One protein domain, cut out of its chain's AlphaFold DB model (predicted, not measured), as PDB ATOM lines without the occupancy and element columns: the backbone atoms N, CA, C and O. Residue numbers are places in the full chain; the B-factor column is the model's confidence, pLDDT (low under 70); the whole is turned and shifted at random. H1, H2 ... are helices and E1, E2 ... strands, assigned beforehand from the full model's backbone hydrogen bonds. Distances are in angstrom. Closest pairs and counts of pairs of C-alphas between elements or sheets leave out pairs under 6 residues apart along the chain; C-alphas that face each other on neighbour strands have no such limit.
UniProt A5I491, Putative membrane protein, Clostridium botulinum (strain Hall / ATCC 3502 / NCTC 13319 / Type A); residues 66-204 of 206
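Overview. This is residues 66 to 204 of the 206 residues of the protein "Putative membrane protein" of Clostridium botulinum (strain Hall / ATCC 3502 / NCTC 13319 / Type A) (UniProt A5I491). One twisted antiparallel sheet of seven strands, E1 to E7, makes a wall, and three helices, H2, H1 and H4, cover one of its faces in a row from the E2 side to the E6 side. The small helix H3 only grazes the sheet just before its last strand, and no named helix covers the other face. The printed part has 139 residues with four named helices and seven named strands, in the order H1 H2 E1 E2 E3 E4 E5 E6 H3 E7 H4, and its class is mixed, helices and strands. It is compact and rounded, with a radius of gyration of the C-alphas of 14.6 A and spans of 37 by 35 by 27 A.

Along the chain. The longest strand is E4, residues 136 to 146, 30.6 A from first to last C-alpha. Before it along the chain come E1, residues 93 to 98, E2, residues 101 to 107, 20.1 A from first to last C-alpha, and E3, residues 123 to 131, 25.9 A. After it along the chain come E5, residues 151 to 156, E6, residues 171 to 176, and E7, residues 188 to 191. H1 is residues 66 to 72, with C-alpha 66 at (209.616, 199.955, 233.696). H2 is residues 79 to 88, 14.4 A, and H3 is residues 184 to 187. H4 is residues 194 to 203, 14.3 A, ending with C-alpha 203 at (199.426, 197.199, 248.575).

Arrangement. The sheet's order is E1 E2 E3 E4 E5 E6 E7, with E1 and E7 as edge strands. E1 to E6 form a meander, each strand the antiparallel neighbour of the one before. In the hairpin of E3 and E4, N 127 and O 141 are 2.8 A apart, within hydrogen-bond range; in that of E4 and E5, N 144 and O 153 are 2.8 A apart. E6 and E7 stand at 131 degrees, with N 174 and O 189 at 2.8 A. H1, H2 and H4 lie on the same face, two layers with the sheet. H4 runs along the strands over E5 and E6, at a height over the sheet of 8.8 A; its closest C-alpha pair with E5 is Val 153 and Gln 197, 6.0 A. H1 touches H4, the closest C-alphas being those of Leu 71 and Lys 194, 6.2 A, at a shallow tilt of 30 degrees, opposite ways. H2 runs along the strands over E2, at a height of 9.5 A; it is close to H1 but not clearly touching, with the C-alphas of Leu 69 and Val 86 7.2 A apart. In H1, H2 and H4 every O i to N i+4 pair is within hydrogen-bond range; H3 is too short for one.

Size, cuts and confidence. The C-alphas farthest apart, those of Asn 133 and Asp 203, are 42.9 A apart. The printed part has no cut. The links E2 to E3, 15 residues, and E5 to E6, 14 residues, are long. The mean pLDDT of the printed part is 93.4; residues 180 to 182 are under 70.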
ATOM      1  N   LEU A  66     210.595 198.957 234.100       98.12
ATOM      2  CA  LEU A  66     209.616 199.955 233.696       98.12
ATOM      3  C   LEU A  66     209.342 200.900 234.876       98.12
ATOM      4  O   LEU A  66     209.479 202.111 234.752       98.12
ATOM      5  N   GLN A  67     209.107 200.364 236.068       98.44
ATOM      6  CA  GLN A  67     208.919 201.145 237.294       98.44
ATOM      7  C   GLN A  67     210.158 201.971 237.666       98.44
ATOM      8  O   GLN A  67     210.039 203.136 238.046       98.44
ATOM      9  N   LYS A  68     211.367 201.419 237.504       98.38
ATOM     10  CA  LYS A  68     212.616 202.184 237.670       98.38
ATOM     11  C   LYS A  68     212.704 203.351 236.692       98.38
ATOM     12  O   LYS A  68     213.123 204.437 237.086       98.38
ATOM     13  N   LEU A  69     212.301 203.147 235.436       98.62
ATOM     14  CA  LEU A  69     212.247 204.221 234.448       98.62
ATOM     15  C   LEU A  69     211.251 205.307 234.878       98.62
ATOM     16  O   LEU A  69     211.634 206.477 234.882       98.62
ATOM     17  N   TYR A  70     210.046 204.933 235.324       98.69
ATOM     18  CA  TYR A  70     209.033 205.866 235.843       98.69
ATOM     19  C   TYR A  70     209.572 206.758 236.971       98.69
ATOM     20  O   TYR A  70     209.400 207.980 236.933       98.69
ATOM     21  N   LEU A  71     210.276 206.159 237.938       98.38
ATOM     22  CA  LEU A  71     210.928 206.872 239.043       98.38
ATOM     23  C   LEU A  71     212.031 207.825 238.561       98.38
ATOM     24  O   LEU A  71     212.277 208.858 239.174       98.38
ATOM     25  N   SER A  72     212.709 207.484 237.463       98.06
ATOM     26  CA  SER A  72     213.887 208.213 236.985       98.06
ATOM     27  C   SER A  72     213.588 209.440 236.119       98.06
ATOM     28  O   SER A  72     214.507 210.233 235.896       98.06
ATOM     29  N   ILE A  73     212.365 209.566 235.595       98.12
ATOM     30  CA  ILE A  73     211.890 210.698 234.783       98.12
ATOM     31  C   ILE A  73     211.219 211.716 235.712       98.12
ATOM     32  O   ILE A  73     210.572 211.321 236.676       98.12
ATOM     33  N   ASN A  74     211.339 213.017 235.446       95.50
ATOM     34  CA  ASN A  74     210.646 214.061 236.212       95.50
ATOM     35  C   ASN A  74     210.215 215.225 235.315       95.50
ATOM     36  O   ASN A  74     210.722 215.363 234.198       95.50
ATOM     37  N   SER A  75     209.331 216.089 235.823       94.81
ATOM     38  CA  SER A  75     208.744 217.183 235.043       94.81
ATOM     39  C   SER A  75     209.702 218.283 234.576       94.81
ATOM     40  O   SER A  75     209.263 219.223 233.918       94.81
ATOM     41  N   ASN A  76     210.978 218.238 234.961       94.50
ATOM     42  CA  ASN A  76     211.976 219.218 234.527       94.50
ATOM     43  C   ASN A  76     212.779 218.737 233.312       94.50
ATOM     44  O   ASN A  76     213.579 219.504 232.785       94.50
ATOM     45  N   MET A  77     212.596 217.484 232.882       95.94
ATOM     46  CA  MET A  77     213.303 216.933 231.730       95.94
ATOM     47  C   MET A  77     212.711 217.437 230.418       95.94
ATOM     48  O   MET A  77     211.494 217.490 230.238       95.94
ATOM     49  N   SER A  78     213.590 217.734 229.472       95.44
ATOM     50  CA  SER A  78     213.248 217.911 228.068       95.44
ATOM     51  C   SER A  78     212.893 216.580 227.400       95.44
ATOM     52  O   SER A  78     213.210 215.493 227.893       95.44
ATOM     53  N   TYR A  79     212.289 216.671 226.214       95.69
ATOM     54  CA  TYR A  79     212.008 215.510 225.367       95.69
ATOM     55  C   TYR A  79     213.248 214.639 225.120       95.69
ATOM     56  O   TYR A  79     213.194 213.419 225.260       95.69
ATOM     57  N   LEU A  80     214.378 215.267 224.778       96.06
ATOM     58  CA  LEU A  80     215.609 214.554 224.436       96.06
ATOM     59  C   LEU A  80     216.223 213.855 225.653       96.06
ATOM     60  O   LEU A  80     216.679 212.721 225.532       96.06
ATOM     61  N   GLU A  81     216.188 214.486 226.829       97.81
ATOM     62  CA  GLU A  81     216.666 213.870 228.075       97.81
ATOM     63  C   GLU A  81     215.813 212.662 228.478       97.81
ATOM     64  O   GLU A  81     216.348 211.625 228.877       97.81
ATOM     65  N   ALA A  82     214.487 212.771 228.343       98.06
ATOM     66  CA  ALA A  82     213.583 211.657 228.603       98.06
ATOM     67  C   ALA A  82     213.804 210.508 227.608       98.06
ATOM     68  O   ALA A  82     213.922 209.353 228.020       98.06
ATOM     69  N   LEU A  83     213.926 210.816 226.313       98.12
ATOM     70  CA  LEU A  83     214.179 209.824 225.267       98.12
ATOM     71  C   LEU A  83     215.507 209.087 225.477       98.12
ATOM     72  O   LEU A  83     215.568 207.872 225.296       98.12
ATOM     73  N   GLU A  84     216.562 209.782 225.897       98.25
ATOM     74  CA  GLU A  84     217.860 209.150 226.165       98.25
ATOM     75  C   GLU A  84     217.795 208.177 227.350       98.25
ATOM     76  O   GLU A  84     218.324 207.060 227.293       98.25
ATOM     77  N   LYS A  85     217.064 208.548 228.408       98.19
ATOM     78  CA  LYS A  85     216.777 207.640 229.528       98.19
ATOM     79  C   LYS A  85     216.001 206.410 229.080       98.19
ATOM     80  O   LYS A  85     216.360 205.307 229.486       98.19
ATOM     81  N   VAL A  86     214.992 206.581 228.225       98.38
ATOM     82  CA  VAL A  86     214.229 205.469 227.637       98.38
ATOM     83  C   VAL A  86     215.160 204.537 226.861       98.38
ATOM     84  O   VAL A  86     215.194 203.341 227.149       98.38
ATOM     85  N   LYS A  87     215.979 205.070 225.948       98.19
ATOM     86  CA  LYS A  87     216.926 204.285 225.135       98.19
ATOM     87  C   LYS A  87     217.910 203.483 225.985       98.19
ATOM     88  O   LYS A  87     218.144 202.311 225.698       98.19
ATOM     89  N   THR A  88     218.414 204.072 227.068       97.75
ATOM     90  CA  THR A  88     219.352 203.416 227.997       97.75
ATOM     91  C   THR A  88     218.759 202.164 228.659       97.75
ATOM     92  O   THR A  88     219.499 201.264 229.051       97.75
ATOM     93  N   THR A  89     217.430 202.059 228.772       97.44
ATOM     94  CA  THR A  89     216.788 200.871 229.364       97.44
ATOM     95  C   THR A  89     216.803 199.639 228.462       97.44
ATOM     96  O   THR A  89     216.648 198.527 228.965       97.44
ATOM     97  N   GLY A  90     216.931 199.820 227.141       97.62
ATOM     98  CA  GLY A  90     216.748 198.754 226.153       97.62
ATOM     99  C   GLY A  90     215.312 198.216 226.045       97.62
ATOM    100  O   GLY A  90     215.096 197.218 225.361       97.62
ATOM    101  N   LEU A  91     214.333 198.837 226.713       98.31
ATOM    102  CA  LEU A  91     212.927 198.459 226.595       98.31
ATOM    103  C   LEU A  91     212.366 198.885 225.229       98.31
ATOM    104  O   LEU A  91     212.717 199.961 224.736       98.31
ATOM    105  N   PRO A  92     211.457 198.093 224.631       98.50
ATOM    106  CA  PRO A  92     210.682 198.530 223.481       98.50
ATOM    107  C   PRO A  92     209.968 199.861 223.743       98.50
ATOM    108  O   PRO A  92     209.335 200.049 224.787       98.50
ATOM    109  N   TYR A  93     210.025 200.766 222.766       98.56
ATOM    110  CA  TYR A  93     209.301 202.033 222.806       98.56
ATOM    111  C   TYR A  93     208.813 202.454 221.420       98.56
ATOM    112  O   TYR A  93     209.288 201.956 220.400       98.56
ATOM    113  N   SER A  94     207.862 203.381 221.391       98.12
ATOM    114  CA  SER A  94     207.446 204.106 220.195       98.12
ATOM    115  C   SER A  94     207.418 205.607 220.481       98.12
ATOM    116  O   SER A  94     207.168 206.035 221.610       98.12
ATOM    117  N   GLU A  95     207.687 206.408 219.454       97.56
ATOM    118  CA  GLU A  95     207.539 207.863 219.485       97.56
ATOM    119  C   GLU A  95     206.308 208.239 218.655       97.56
ATOM    120  O   GLU A  95     206.092 207.710 217.563       97.56
ATOM    121  N   THR A  96     205.490 209.154 219.165       94.62
ATOM    122  CA  THR A  96     204.392 209.760 218.409       94.62
ATOM    123  C   THR A  96     204.615 211.262 218.321       94.62
ATOM    124  O   THR A  96     204.863 211.910 219.336       94.62
ATOM    125  N   ASP A  97     204.518 211.805 217.108       91.62
ATOM    126  CA  ASP A  97     204.696 213.227 216.818       91.62
ATOM    127  C   ASP A  97     203.401 213.781 216.209       91.62
ATOM    128  O   ASP A  97     202.989 213.393 215.110       91.62
ATOM    129  N   PHE A  98     202.729 214.652 216.954       83.50
ATOM    130  CA  PHE A  98     201.581 215.422 216.498       83.50
ATOM    131  C   PHE A  98     201.966 216.890 216.395       83.50
ATOM    132  O   PHE A  98     202.816 217.373 217.131       83.50
ATOM    133  N   ASN A  99     201.247 217.640 215.557       78.00
ATOM    134  CA  ASN A  99     201.502 219.062 215.292       78.00
ATOM    135  C   ASN A  99     201.668 219.953 216.545       78.00
ATOM    136  O   ASN A  99     202.121 221.086 216.412       78.00
ATOM    137  N   GLN A 100     201.234 219.499 217.727       88.12
ATOM    138  CA  GLN A 100     201.311 220.244 218.985       88.12
ATOM    139  C   GLN A 100     201.736 219.396 220.194       88.12
ATOM    140  O   GLN A 100     201.699 219.900 221.313       88.12
ATOM    141  N   SER A 101     202.117 218.131 220.009       91.62
ATOM    142  CA  SER A 101     202.544 217.287 221.125       91.62
ATOM    143  C   SER A 101     203.442 216.148 220.668       91.62
ATOM    144  O   SER A 101     203.339 215.655 219.546       91.62
ATOM    145  N   LYS A 102     204.323 215.716 221.565       95.19
ATOM    146  CA  LYS A 102     205.151 214.524 221.396       95.19
ATOM    147  C   LYS A 102     204.876 213.562 222.531       95.19
ATOM    148  O   LYS A 102     204.697 213.989 223.669       95.19
ATOM    149  N   ALA A 103     204.877 212.272 222.228       96.44
ATOM    150  CA  ALA A 103     204.729 211.238 223.237       96.44
ATOM    151  C   ALA A 103     205.723 210.100 223.025       96.44
ATOM    152  O   ALA A 103     206.047 209.754 221.887       96.44
ATOM    153  N   ILE A 104     206.174 209.504 224.125       98.25
ATOM    154  CA  ILE A 104     206.996 208.294 224.133       98.25
ATOM    155  C   ILE A 104     206.229 207.230 224.910       98.25
ATOM    156  O   ILE A 104     205.965 207.414 226.101       98.25
ATOM    157  N   LYS A 105     205.889 206.116 224.255       98.50
ATOM    158  CA  LYS A 105     205.242 204.968 224.902       98.50
ATOM    159  C   LYS A 105     206.244 203.834 225.064       98.50
ATOM    160  O   LYS A 105     206.860 203.433 224.084       98.50
ATOM    161  N   ILE A 106     206.395 203.310 226.277       98.69
ATOM    162  CA  ILE A 106     207.402 202.303 226.645       98.69
ATOM    163  C   ILE A 106     206.714 201.108 227.294       98.69
ATOM    164  O   ILE A 106     205.829 201.293 228.126       98.69
ATOM    165  N   ALA A 107     207.126 199.887 226.956       98.69
ATOM    166  CA  ALA A 107     206.590 198.665 227.553       98.69
ATOM    167  C   ALA A 107     207.624 197.529 227.532       98.69
ATOM    168  O   ALA A 107     208.669 197.637 226.898       98.69
ATOM    169  N   PHE A 108     207.327 196.403 228.189       98.38
ATOM    170  CA  PHE A 108     208.184 195.207 228.127       98.38
ATOM    171  C   PHE A 108     208.141 194.479 226.780       98.38
ATOM    172  O   PHE A 108     209.069 193.743 226.450       98.38
ATOM    173  N   LYS A 109     207.056 194.645 226.019       98.12
ATOM    174  CA  LYS A 109     206.837 193.987 224.730       98.12
ATOM    175  C   LYS A 109     206.554 195.029 223.666       98.12
ATOM    176  O   LYS A 109     205.758 195.937 223.890       98.12
ATOM    177  N   GLU A 110     207.151 194.841 222.494       97.62
ATOM    178  CA  GLU A 110     206.955 195.732 221.351       97.62
ATOM    179  C   GLU A 110     205.481 195.847 220.961       97.62
ATOM    180  O   GLU A 110     205.024 196.947 220.716       97.62
ATOM    181  N   ALA A 111     204.696 194.767 221.025       97.75
ATOM    182  CA  ALA A 111     203.274 194.794 220.672       97.75
ATOM    183  C   ALA A 111     202.402 195.725 221.547       97.75
ATOM    184  O   ALA A 111     201.294 196.072 221.146       97.75
ATOM    185  N   VAL A 112     202.888 196.166 222.715       98.19
ATOM    186  CA  VAL A 112     202.165 197.071 223.634       98.19
ATOM    187  C   VAL A 112     202.449 198.551 223.322       98.19
ATOM    188  O   VAL A 112     201.666 199.434 223.684       98.19
ATOM    189  N   THR A 113     203.547 198.866 222.631       97.81
ATOM    190  CA  THR A 113     203.972 200.249 222.355       97.81
ATOM    191  C   THR A 113     203.271 200.954 221.183       97.81
ATOM    192  O   THR A 113     203.332 202.185 221.166       97.81
ATOM    193  N   PRO A 114     202.585 200.301 220.219       96.50
ATOM    194  CA  PRO A 114     201.897 201.010 219.151       96.50
ATOM    195  C   PRO A 114     200.871 202.011 219.675       96.50
ATOM    196  O   PRO A 114     200.238 201.827 220.719       96.50
ATOM    197  N   GLN A 115     200.664 203.075 218.905       90.44
ATOM    198  CA  GLN A 115     199.625 204.049 219.219       90.44
ATOM    199  C   GLN A 115     198.217 203.478 218.981       90.44
ATOM    200  O   GLN A 115     197.270 203.802 219.694       90.44
ATOM    201  N   LYS A 116     198.068 202.641 217.951       92.19
ATOM    202  CA  LYS A 116     196.802 202.015 217.555       92.19
ATOM    203  C   LYS A 116     196.977 200.509 217.516       92.19
ATOM    204  O   LYS A 116     198.031 200.040 217.101       92.19
ATOM    205  N   TYR A 117     195.921 199.786 217.889       93.38
ATOM    206  CA  TYR A 117     195.894 198.320 217.881       93.38
ATOM    207  C   TYR A 117     197.016 197.683 218.720       93.38
ATOM    208  O   TYR A 117     197.514 196.618 218.371       93.38
ATOM    209  N   ALA A 118     197.432 198.352 219.799       95.50
ATOM    210  CA  ALA A 118     198.385 197.784 220.741       95.50
ATOM    211  C   ALA A 118     197.752 196.634 221.528       95.50
ATOM    212  O   ALA A 118     196.574 196.694 221.887       95.50
ATOM    213  N   GLU A 119     198.563 195.627 221.832       97.94
ATOM    214  CA  GLU A 119     198.234 194.630 222.841       97.94
ATOM    215  C   GLU A 119     198.150 195.269 224.232       97.94
ATOM    216  O   GLU A 119     198.712 196.335 224.508       97.94
ATOM    217  N   GLU A 120     197.446 194.587 225.127       96.81
ATOM    218  CA  GLU A 120     197.337 194.985 226.521       96.81
ATOM    219  C   GLU A 120     198.641 194.717 227.284       96.81
ATOM    220  O   GLU A 120     199.361 193.747 227.031       96.81
ATOM    221  N   GLY A 121     198.941 195.574 228.258       97.62
ATOM    222  CA  GLY A 121     200.089 195.386 229.131       97.62
ATOM    223  C   GLY A 121     200.476 196.636 229.905       97.62
ATOM    224  O   GLY A 121     200.003 197.747 229.634       97.62
ATOM    225  N   ASP A 122     201.360 196.426 230.875       98.50
ATOM    226  CA  ASP A 122     201.999 197.501 231.622       98.50
ATOM    227  C   ASP A 122     202.803 198.387 230.672       98.50
ATOM    228  O   ASP A 122     203.571 197.899 229.834       98.50
ATOM    229  N   HIS A 123     202.634 199.697 230.813       98.75
ATOM    230  CA  HIS A 123     203.332 200.659 229.976       98.75
ATOM    231  C   HIS A 123     203.543 201.991 230.685       98.75
ATOM    232  O   HIS A 123     202.854 202.329 231.649       98.75
ATOM    233  N   ILE A 124     204.504 202.746 230.166       98.69
ATOM    234  CA  ILE A 124     204.688 204.160 230.464       98.69
ATOM    235  C   ILE A 124     204.286 204.978 229.250       98.69
ATOM    236  O   ILE A 124     204.602 204.599 228.123       98.69
ATOM    237  N   ASN A 125     203.636 206.112 229.489       98.06
ATOM    238  CA  ASN A 125     203.442 207.156 228.494       98.06
ATOM    239  C   ASN A 125     204.050 208.461 229.017       98.06
ATOM    240  O   ASN A 125     203.714 208.893 230.118       98.06
ATOM    241  N   ILE A 126     204.961 209.069 228.259       97.94
ATOM    242  CA  ILE A 126     205.564 210.371 228.577       97.94
ATOM    243  C   ILE A 126     205.089 211.358 227.522       97.94
ATOM    244  O   ILE A 126     205.389 211.156 226.347       97.94
ATOM    245  N   SER A 127     204.387 212.409 227.925       96.19
ATOM    246  CA  SER A 127     203.800 213.396 227.019       96.19
ATOM    247  C   SER A 127     204.455 214.759 227.181       96.19
ATOM    248  O   SER A 127     204.750 215.210 228.291       96.19
ATOM    249  N   PHE A 128     204.634 215.438 226.056       95.38
ATOM    250  CA  PHE A 128     205.162 216.787 225.962       95.38
ATOM    251  C   PHE A 128     204.246 217.628 225.088       95.38
ATOM    252  O   PHE A 128     203.906 217.219 223.978       95.38
ATOM    253  N   ASP A 129     203.918 218.823 225.557       92.88
ATOM    254  CA  ASP A 129     203.094 219.774 224.825       92.88
ATOM    255  C   ASP A 129     203.972 220.854 224.198       92.88
ATOM    256  O   ASP A 129     204.946 221.328 224.791       92.88
ATOM    257  N   TYR A 130     203.642 221.229 222.968       91.88
ATOM    258  CA  TYR A 130     204.344 222.286 222.262       91.88
ATOM    259  C   TYR A 130     203.930 223.656 222.808       91.88
ATOM    260  O   TYR A 130     202.777 224.080 222.682       91.88
ATOM    261  N   ASP A 131     204.891 224.376 223.372       87.56
ATOM    262  CA  ASP A 131     204.732 225.752 223.811       87.56
ATOM    263  C   ASP A 131     205.114 226.705 222.669       87.56
ATOM    264  O   ASP A 131     206.270 226.839 222.254       87.56
ATOM    265  N   ARG A 132     204.096 227.395 222.153       86.94
ATOM    266  CA  ARG A 132     204.238 228.349 221.047       86.94
ATOM    267  C   ARG A 132     205.026 229.596 221.438       86.94
ATOM    268  O   ARG A 132     205.580 230.244 220.555       86.94
ATOM    269  N   ASN A 133     205.071 229.952 222.723       87.00
ATOM    270  CA  ASN A 133     205.732 231.175 223.180       87.00
ATOM    271  C   ASN A 133     207.255 231.055 223.104       87.00
ATOM    272  O   ASN A 133     207.937 232.035 222.816       87.00
ATOM    273  N   ASN A 134     207.785 229.857 223.355       86.56
ATOM    274  CA  ASN A 134     209.222 229.575 223.341       86.56
ATOM    275  C   ASN A 134     209.642 228.606 222.220       86.56
ATOM    276  O   ASN A 134     210.820 228.264 222.139       86.56
ATOM    277  N   ASN A 135     208.712 228.200 221.344       88.25
ATOM    278  CA  ASN A 135     208.949 227.278 220.230       88.25
ATOM    279  C   ASN A 135     209.629 225.973 220.689       88.25
ATOM    280  O   ASN A 135     210.585 225.498 220.069       88.25
ATOM    281  N   SER A 136     209.165 225.410 221.805       90.44
ATOM    282  CA  SER A 136     209.767 224.228 222.429       90.44
ATOM    283  C   SER A 136     208.718 223.253 222.954       90.44
ATOM    284  O   SER A 136     207.538 223.578 223.041       90.44
ATOM    285  N   TYR A 137     209.141 222.034 223.286       91.94
ATOM    286  CA  TYR A 137     208.280 221.034 223.913       91.94
ATOM    287  C   TYR A 137     208.501 221.044 225.421       91.94
ATOM    288  O   TYR A 137     209.610 220.781 225.889       91.94
ATOM    289  N   SER A 138     207.437 221.320 226.167       92.62
ATOM    290  CA  SER A 138     207.430 221.290 227.626       92.62
ATOM    291  C   SER A 138     206.844 219.981 228.126       92.62
ATOM    292  O   SER A 138     205.906 219.442 227.541       92.62
ATOM    293  N   PHE A 139     207.394 219.463 229.221       94.81
ATOM    294  CA  PHE A 139     206.862 218.277 229.877       94.81
ATOM    295  C   PHE A 139     205.401 218.499 230.295       94.81
ATOM    296  O   PHE A 139     205.098 219.474 230.986       94.81
ATOM    297  N   SER A 140     204.522 217.575 229.910       94.81
ATOM    298  CA  SER A 140     203.094 217.600 230.234       94.81
ATOM    299  C   SER A 140     202.790 216.573 231.324       94.81
ATOM    300  O   SER A 140     202.477 216.930 232.467       94.81
ATOM    301  N   THR A 141     202.996 215.291 231.011       96.75
ATOM    302  CA  THR A 141     202.702 214.174 231.915       96.75
ATOM    303  C   THR A 141     203.694 213.028 231.771       96.75
ATOM    304  O   THR A 141     204.262 212.795 230.705       96.75
ATOM    305  N   ILE A 142     203.860 212.255 232.842       98.12
ATOM    306  CA  ILE A 142     204.304 210.861 232.750       98.12
ATOM    307  C   ILE A 142     203.322 209.980 233.497       98.12
ATOM    308  O   ILE A 142     202.965 210.268 234.636       98.12
ATOM    309  N   GLU A 143     202.940 208.881 232.869       97.75
ATOM    310  CA  GLU A 143     202.007 207.896 233.389       97.75
ATOM    311  C   GLU A 143     202.691 206.533 233.433       97.75
ATOM    312  O   GLU A 143     203.349 206.156 232.468       97.75
ATOM    313  N   TYR A 144     202.510 205.781 234.514       98.62
ATOM    314  CA  TYR A 144     202.715 204.336 234.551       98.62
ATOM    315  C   TYR A 144     201.360 203.667 234.762       98.62
ATOM    316  O   TYR A 144     200.676 203.917 235.758       98.62
ATOM    317  N   PHE A 145     200.968 202.820 233.818       98.38
ATOM    318  CA  PHE A 145     199.759 202.016 233.902       98.38
ATOM    319  C   PHE A 145     200.113 200.580 234.272       98.38
ATOM    320  O   PHE A 145     200.879 199.923 233.564       98.38
ATOM    321  N   ASN A 146     199.516 200.086 235.356       98.06
ATOM    322  CA  ASN A 146     199.545 198.678 235.717       98.06
ATOM    323  C   ASN A 146     198.293 197.992 235.168       98.06
ATOM    324  O   ASN A 146     197.178 198.241 235.637       98.06
ATOM    325  N   HIS A 147     198.478 197.112 234.189       96.31
ATOM    326  CA  HIS A 147     197.382 196.455 233.491       96.31
ATOM    327  C   HIS A 147     196.622 195.490 234.402       96.31
ATOM    328  O   HIS A 147     195.394 195.507 234.419       96.31
ATOM    329  N   LYS A 148     197.340 194.707 235.216       94.75
ATOM    330  CA  LYS A 148     196.728 193.704 236.098       94.75
ATOM    331  C   LYS A 148     195.786 194.329 237.128       94.75
ATOM    332  O   LYS A 148     194.711 193.796 237.368       94.75
ATOM    333  N   LYS A 149     196.206 195.427 237.759       94.88
ATOM    334  CA  LYS A 149     195.422 196.121 238.791       94.88
ATOM    335  C   LYS A 149     194.480 197.172 238.233       94.88
ATOM    336  O   LYS A 149     193.617 197.639 238.969       94.88
ATOM    337  N   TYR A 150     194.647 197.525 236.961       94.75
ATOM    338  CA  TYR A 150     193.897 198.587 236.313       94.75
ATOM    339  C   TYR A 150     194.012 199.896 237.116       94.75
ATOM    340  O   TYR A 150     193.024 200.496 237.537       94.75
ATOM    341  N   ILE A 151     195.258 200.300 237.384       96.25
ATOM    342  CA  ILE A 151     195.622 201.531 238.102       96.25
ATOM    343  C   ILE A 151     196.632 202.298 237.248       96.25
ATOM    344  O   ILE A 151     197.622 201.722 236.794       96.25
ATOM    345  N   THR A 152     196.412 203.602 237.076       97.56
ATOM    346  CA  THR A 152     197.424 204.522 236.535       97.56
ATOM    347  C   THR A 152     197.973 205.380 237.660       97.56
ATOM    348  O   THR A 152     197.215 206.007 238.396       97.56
ATOM    349  N   VAL A 153     199.292 205.484 237.754       98.19
ATOM    350  CA  VAL A 153     199.956 206.512 238.560       98.19
ATOM    351  C   VAL A 153     200.653 207.492 237.644       98.19
ATOM    352  O   VAL A 153     201.201 207.090 236.621       98.19
ATOM    353  N   PHE A 154     200.590 208.777 237.964       97.81
ATOM    354  CA  PHE A 154     201.112 209.786 237.058       97.81
ATOM    355  C   PHE A 154     201.599 211.045 237.766       97.81
ATOM    356  O   PHE A 154     201.091 211.440 238.816       97.81
ATOM    357  N   GLU A 155     202.595 211.682 237.170       97.75
ATOM    358  CA  GLU A 155     202.996 213.053 237.466       97.75
ATOM    359  C   GLU A 155     202.402 213.940 236.377       97.75
ATOM    360  O   GLU A 155     202.686 213.757 235.192       97.75
ATOM    361  N   TYR A 156     201.563 214.885 236.784       96.38
ATOM    362  CA  TYR A 156     201.008 215.911 235.916       96.38
ATOM    363  C   TYR A 156     201.698 217.238 236.218       96.38
ATOM    364  O   TYR A 156     201.809 217.634 237.382       96.38
ATOM    365  N   ARG A 157     202.157 217.932 235.176       94.50
ATOM    366  CA  ARG A 157     202.822 219.231 235.303       94.50
ATOM    367  C   ARG A 157     201.979 220.366 234.750       94.50
ATOM    368  O   ARG A 157     201.830 221.381 235.428       94.50
ATOM    369  N   ASP A 158     201.500 220.214 233.526       88.56
ATOM    370  CA  ASP A 158     200.774 221.247 232.792       88.56
ATOM    371  C   ASP A 158     199.970 220.617 231.645       88.56
ATOM    372  O   ASP A 158     200.051 219.410 231.414       88.56
ATOM    373  N   GLY A 159     199.212 221.436 230.921       82.75
ATOM    374  CA  GLY A 159     198.459 221.027 229.744       82.75
ATOM    375  C   GLY A 159     197.047 220.555 230.073       82.75
ATOM    376  O   GLY A 159     196.355 221.095 230.935       82.75
ATOM    377  N   SER A 160     196.561 219.581 229.312       83.19
ATOM    378  CA  SER A 160     195.224 219.010 229.501       83.19
ATOM    379  C   SER A 160     195.319 217.503 229.640       83.19
ATOM    380  O   SER A 160     195.607 216.803 228.673       83.19
ATOM    381  N   TYR A 161     195.020 217.002 230.836       86.62
ATOM    382  CA  TYR A 161     195.069 215.579 231.148       86.62
ATOM    383  C   TYR A 161     193.825 215.160 231.942       86.62
ATOM    384  O   TYR A 161     193.665 215.528 233.101       86.62
ATOM    385  N   TRP A 162     192.918 214.413 231.306       86.12
ATOM    386  CA  TRP A 162     191.615 213.982 231.852       86.12
ATOM    387  C   TRP A 162     190.737 215.097 232.411       86.12
ATOM    388  O   TRP A 162     190.094 215.769 231.615       86.12
ATOM    389  N   ASP A 163     190.717 215.324 233.727       87.81
ATOM    390  CA  ASP A 163     189.992 216.419 234.393       87.81
ATOM    391  C   ASP A 163     190.945 217.552 234.852       87.81
ATOM    392  O   ASP A 163     190.501 218.567 235.386       87.81
ATOM    393  N   LEU A 164     192.259 217.408 234.638       89.94
ATOM    394  CA  LEU A 164     193.296 218.397 234.960       89.94
ATOM    395  C   LEU A 164     193.518 219.335 233.766       89.94
ATOM    396  O   LEU A 164     193.623 218.877 232.622       89.94
ATOM    397  N   ARG A 165     193.525 220.649 234.008       85.88
ATOM    398  CA  ARG A 165     193.560 221.678 232.943       85.88
ATOM    399  C   ARG A 165     194.501 222.843 233.210       85.88
ATOM    400  O   ARG A 165     194.602 223.743 232.384       85.88
ATOM    401  N   ASP A 166     195.087 222.899 234.396       80.44
ATOM    402  CA  ASP A 166     195.769 224.091 234.875       80.44
ATOM    403  C   ASP A 166     197.028 223.678 235.628       80.44
ATOM    404  O   ASP A 166     197.022 222.701 236.375       80.44
ATOM    405  N   LYS A 167     198.112 224.429 235.455       85.00
ATOM    406  CA  LYS A 167     199.370 224.251 236.180       85.00
ATOM    407  C   LYS A 167     199.203 224.284 237.702       85.00
ATOM    408  O   LYS A 167     200.005 223.680 238.413       85.00
ATOM    409  N   LYS A 168     198.158 224.932 238.234       89.75
ATOM    410  CA  LYS A 168     197.811 224.856 239.671       89.75
ATOM    411  C   LYS A 168     197.465 223.437 240.134       89.75
ATOM    412  O   LYS A 168     197.547 223.144 241.323       89.75
ATOM    413  N   ASP A 169     197.090 222.571 239.197       91.62
ATOM    414  CA  ASP A 169     196.793 221.165 239.438       91.62
ATOM    415  C   ASP A 169     198.038 220.279 239.344       91.62
ATOM    416  O   ASP A 169     197.917 219.063 239.494       91.62
ATOM    417  N   ALA A 170     199.225 220.845 239.104       94.88
ATOM    418  CA  ALA A 170     200.467 220.085 239.060       94.88
ATOM    419  C   ALA A 170     200.630 219.217 240.317       94.88
ATOM    420  O   ALA A 170     200.399 219.667 241.444       94.88
ATOM    421  N   GLY A 171     201.030 217.964 240.129       96.06
ATOM    422  CA  GLY A 171     201.181 217.032 241.235       96.06
ATOM    423  C   GLY A 171     201.299 215.576 240.817       96.06
ATOM    424  O   GLY A 171     201.291 215.225 239.637       96.06
ATOM    425  N   LEU A 172     201.408 214.734 241.839       97.81
ATOM    426  CA  LEU A 172     201.475 213.287 241.731       97.81
ATOM    427  C   LEU A 172     200.122 212.704 242.122       97.81
ATOM    428  O   LEU A 172     199.591 213.002 243.193       97.81
ATOM    429  N   TYR A 173     199.573 211.874 241.247       96.81
ATOM    430  CA  TYR A 173     198.223 211.347 241.373       96.81
ATOM    431  C   TYR A 173     198.174 209.847 241.107       96.81
ATOM    432  O   TYR A 173     198.993 209.291 240.374       96.81
ATOM    433  N   ILE A 174     197.183 209.200 241.699       96.56
ATOM    434  CA  ILE A 174     196.828 207.806 241.476       96.56
ATOM    435  C   ILE A 174     195.384 207.812 240.976       96.56
ATOM    436  O   ILE A 174     194.490 208.321 241.653       96.56
ATOM    437  N   ASN A 175     195.164 207.255 239.791       95.00
ATOM    438  CA  ASN A 175     193.845 206.972 239.247       95.00
ATOM    439  C   ASN A 175     193.572 205.473 239.385       95.00
ATOM    440  O   ASN A 175     194.136 204.650 238.656       95.00
ATOM    441  N   ASN A 176     192.708 205.131 240.336       92.19
ATOM    442  CA  ASN A 176     192.171 203.790 240.468       92.19
ATOM    443  C   ASN A 176     190.833 203.740 239.733       92.19
ATOM    444  O   ASN A 176     189.833 204.247 240.234       92.19
ATOM    445  N   TYR A 177     190.802 203.097 238.568       87.38
ATOM    446  CA  TYR A 177     189.624 203.080 237.699       87.38
ATOM    447  C   TYR A 177     188.435 202.289 238.269       87.38
ATOM    448  O   TYR A 177     187.385 202.259 237.636       87.38
ATOM    449  N   LYS A 178     188.547 201.667 239.452       81.62
ATOM    450  CA  LYS A 178     187.367 201.189 240.194       81.62
ATOM    451  C   LYS A 178     186.604 202.329 240.882       81.62
ATOM    452  O   LYS A 178     185.434 202.162 241.210       81.62
ATOM    453  N   ASN A 179     187.237 203.483 241.081       72.69
ATOM    454  CA  ASN A 179     186.632 204.677 241.657       72.69
ATOM    455  C   ASN A 179     186.104 205.593 240.537       72.69
ATOM    456  O   ASN A 179     186.732 206.576 240.150       72.69
ATOM    457  N   THR A 180     184.981 205.201 239.930       65.12
ATOM    458  CA  THR A 180     184.476 205.796 238.676       65.12
ATOM    459  C   THR A 180     183.526 206.975 238.862       65.12
ATOM    460  O   THR A 180     183.193 207.655 237.889       65.12
ATOM    461  N   SER A 181     183.081 207.243 240.088       67.75
ATOM    462  CA  SER A 181     182.101 208.285 240.392       67.75
ATOM    463  C   SER A 181     182.682 209.305 241.353       67.75
ATOM    464  O   SER A 181     183.226 208.918 242.381       67.75
ATOM    465  N   GLY A 182     182.508 210.590 241.047       69.25
ATOM    466  CA  GLY A 182     182.837 211.652 241.988       69.25
ATOM    467  C   GLY A 182     183.419 212.915 241.368       69.25
ATOM    468  O   GLY A 182     183.573 213.019 240.144       69.25
ATOM    469  N   SER A 183     183.737 213.883 242.225       79.62
ATOM    470  CA  SER A 183     184.534 215.057 241.871       79.62
ATOM    471  C   SER A 183     185.958 214.655 241.469       79.62
ATOM    472  O   SER A 183     186.394 213.516 241.645       79.62
ATOM    473  N   LYS A 184     186.727 215.602 240.929       77.88
ATOM    474  CA  LYS A 184     188.138 215.386 240.585       77.88
ATOM    475  C   LYS A 184     188.948 214.877 241.788       77.88
ATOM    476  O   LYS A 184     189.764 213.974 241.644       77.88
ATOM    477  N   GLU A 185     188.706 215.434 242.968       79.38
ATOM    478  CA  GLU A 185     189.378 215.073 244.221       79.38
ATOM    479  C   GLU A 185     189.027 213.653 244.679       79.38
ATOM    480  O   GLU A 185     189.835 213.004 245.335       79.38
ATOM    481  N   GLU A 186     187.843 213.166 244.312       77.12
ATOM    482  CA  GLU A 186     187.398 211.807 244.614       77.12
ATOM    483  C   GLU A 186     188.001 210.794 243.631       77.12
ATOM    484  O   GLU A 186     188.382 209.702 244.046       77.12
ATOM    485  N   LYS A 187     188.157 211.160 242.351       86.12
ATOM    486  CA  LYS A 187     188.740 210.286 241.315       86.12
ATOM    487  C   LYS A 187     190.255 210.109 241.439       86.12
ATOM    488  O   LYS A 187     190.769 209.032 241.140       86.12
ATOM    489  N   TYR A 188     190.978 211.160 241.839       91.44
ATOM    490  CA  TYR A 188     192.444 211.161 241.864       91.44
ATOM    491  C   TYR A 188     192.986 211.277 243.284       91.44
ATOM    492  O   TYR A 188     192.928 212.334 243.912       91.44
ATOM    493  N   ILE A 189     193.618 210.207 243.762       93.44
ATOM    494  CA  ILE A 189     194.291 210.209 245.060       93.44
ATOM    495  C   ILE A 189     195.632 210.927 244.891       93.44
ATOM    496  O   ILE A 189     196.457 210.513 244.075       93.44
ATOM    497  N   LYS A 190     195.864 212.003 245.649       94.44
ATOM    498  CA  LYS A 190     197.167 212.680 245.668       94.44
ATOM    499  C   LYS A 190     198.210 211.829 246.384       94.44
ATOM    500  O   LYS A 190     197.925 211.258 247.431       94.44
ATOM    501  N   ALA A 191     199.421 211.827 245.846       96.62
ATOM    502  CA  ALA A 191     200.596 211.233 246.464       96.62
ATOM    503  C   ALA A 191     201.669 212.302 246.709       96.62
ATOM    504  O   ALA A 191     201.731 213.322 246.020       96.62
ATOM    505  N   SER A 192     202.531 212.060 247.688       96.94
ATOM    506  CA  SER A 192     203.679 212.907 248.013       96.94
ATOM    507  C   SER A 192     204.940 212.534 247.231       96.94
ATOM    508  O   SER A 192     205.809 213.385 247.040       96.94
ATOM    509  N   SER A 193     205.039 211.292 246.738       97.62
ATOM    510  CA  SER A 193     206.154 210.829 245.906       97.62
ATOM    511  C   SER A 193     205.749 209.738 244.905       97.62
ATOM    512  O   SER A 193     204.681 209.128 245.012       97.62
ATOM    513  N   LYS A 194     206.615 209.469 243.918       98.00
ATOM    514  CA  LYS A 194     206.410 208.371 242.961       98.00
ATOM    515  C   LYS A 194     206.561 206.994 243.605       98.00
ATOM    516  O   LYS A 194     205.928 206.034 243.182       98.00
ATOM    517  N   GLU A 195     207.365 206.885 244.652       97.56
ATOM    518  CA  GLU A 195     207.476 205.669 245.455       97.56
ATOM    519  C   GLU A 195     206.179 205.388 246.212       97.56
ATOM    520  O   GLU A 195     205.752 204.239 246.266       97.56
ATOM    521  N   GLU A 196     205.513 206.417 246.748       97.00
ATOM    522  CA  GLU A 196     204.189 206.262 247.363       97.00
ATOM    523  C   GLU A 196     203.146 205.793 246.339       97.00
ATOM    524  O   GLU A 196     202.379 204.870 246.615       97.00
ATOM    525  N   GLN A 197     203.169 206.361 245.130       97.88
ATOM    526  CA  GLN A 197     202.330 205.910 244.020       97.88
ATOM    527  C   GLN A 197     202.538 204.427 243.691       97.88
ATOM    528  O   GLN A 197     201.572 203.674 243.578       97.88
ATOM    529  N   LEU A 198     203.792 203.988 243.543       97.69
ATOM    530  CA  LEU A 198     204.081 202.583 243.261       97.69
ATOM    531  C   LEU A 198     203.694 201.693 244.443       97.69
ATOM    532  O   LEU A 198     203.074 200.653 244.233       97.69
ATOM    533  N   LYS A 199     203.978 202.108 245.683       95.81
ATOM    534  CA  LYS A 199     203.571 201.381 246.891       95.81
ATOM    535  C   LYS A 199     202.061 201.161 246.944       95.81
ATOM    536  O   LYS A 199     201.641 200.058 247.276       95.81
ATOM    537  N   TYR A 200     201.259 202.155 246.558       95.31
ATOM    538  CA  TYR A 200     199.808 201.991 246.458       95.31
ATOM    539  C   TYR A 200     199.431 200.817 245.546       95.31
ATOM    540  O   TYR A 200     198.602 200.003 245.933       95.31
ATOM    541  N   ILE A 201     200.064 200.681 244.374       95.62
ATOM    542  CA  ILE A 201     199.806 199.560 243.451       95.62
ATOM    543  C   ILE A 201     200.148 198.212 244.106       95.62
ATOM    544  O   ILE A 201     199.391 197.254 243.950       95.62
ATOM    545  N   TYR A 202     201.268 198.125 244.831       94.31
ATOM    546  CA  TYR A 202     201.695 196.887 245.500       94.31
ATOM    547  C   TYR A 202     200.774 196.475 246.649       94.31
ATOM    548  O   TYR A 202     200.473 195.290 246.792       94.31
ATOM    549  N   ASP A 203     200.318 197.443 247.441       93.81
ATOM    550  CA  ASP A 203     199.426 197.199 248.575       93.81
ATOM    551  C   ASP A 203     197.970 196.984 248.138       93.81
ATOM    552  O   ASP A 203     197.137 196.550 248.935       93.81
ATOM    553  N   TYR A 204     197.643 197.289 246.880       92.69
ATOM    554  CA  TYR A 204     196.286 197.188 246.369       92.69
ATOM    555  C   TYR A 204     195.841 195.725 246.206       92.69
ATOM    556  O   TYR A 204     196.120 195.043 245.207       92.69
TER     557      TYR A 204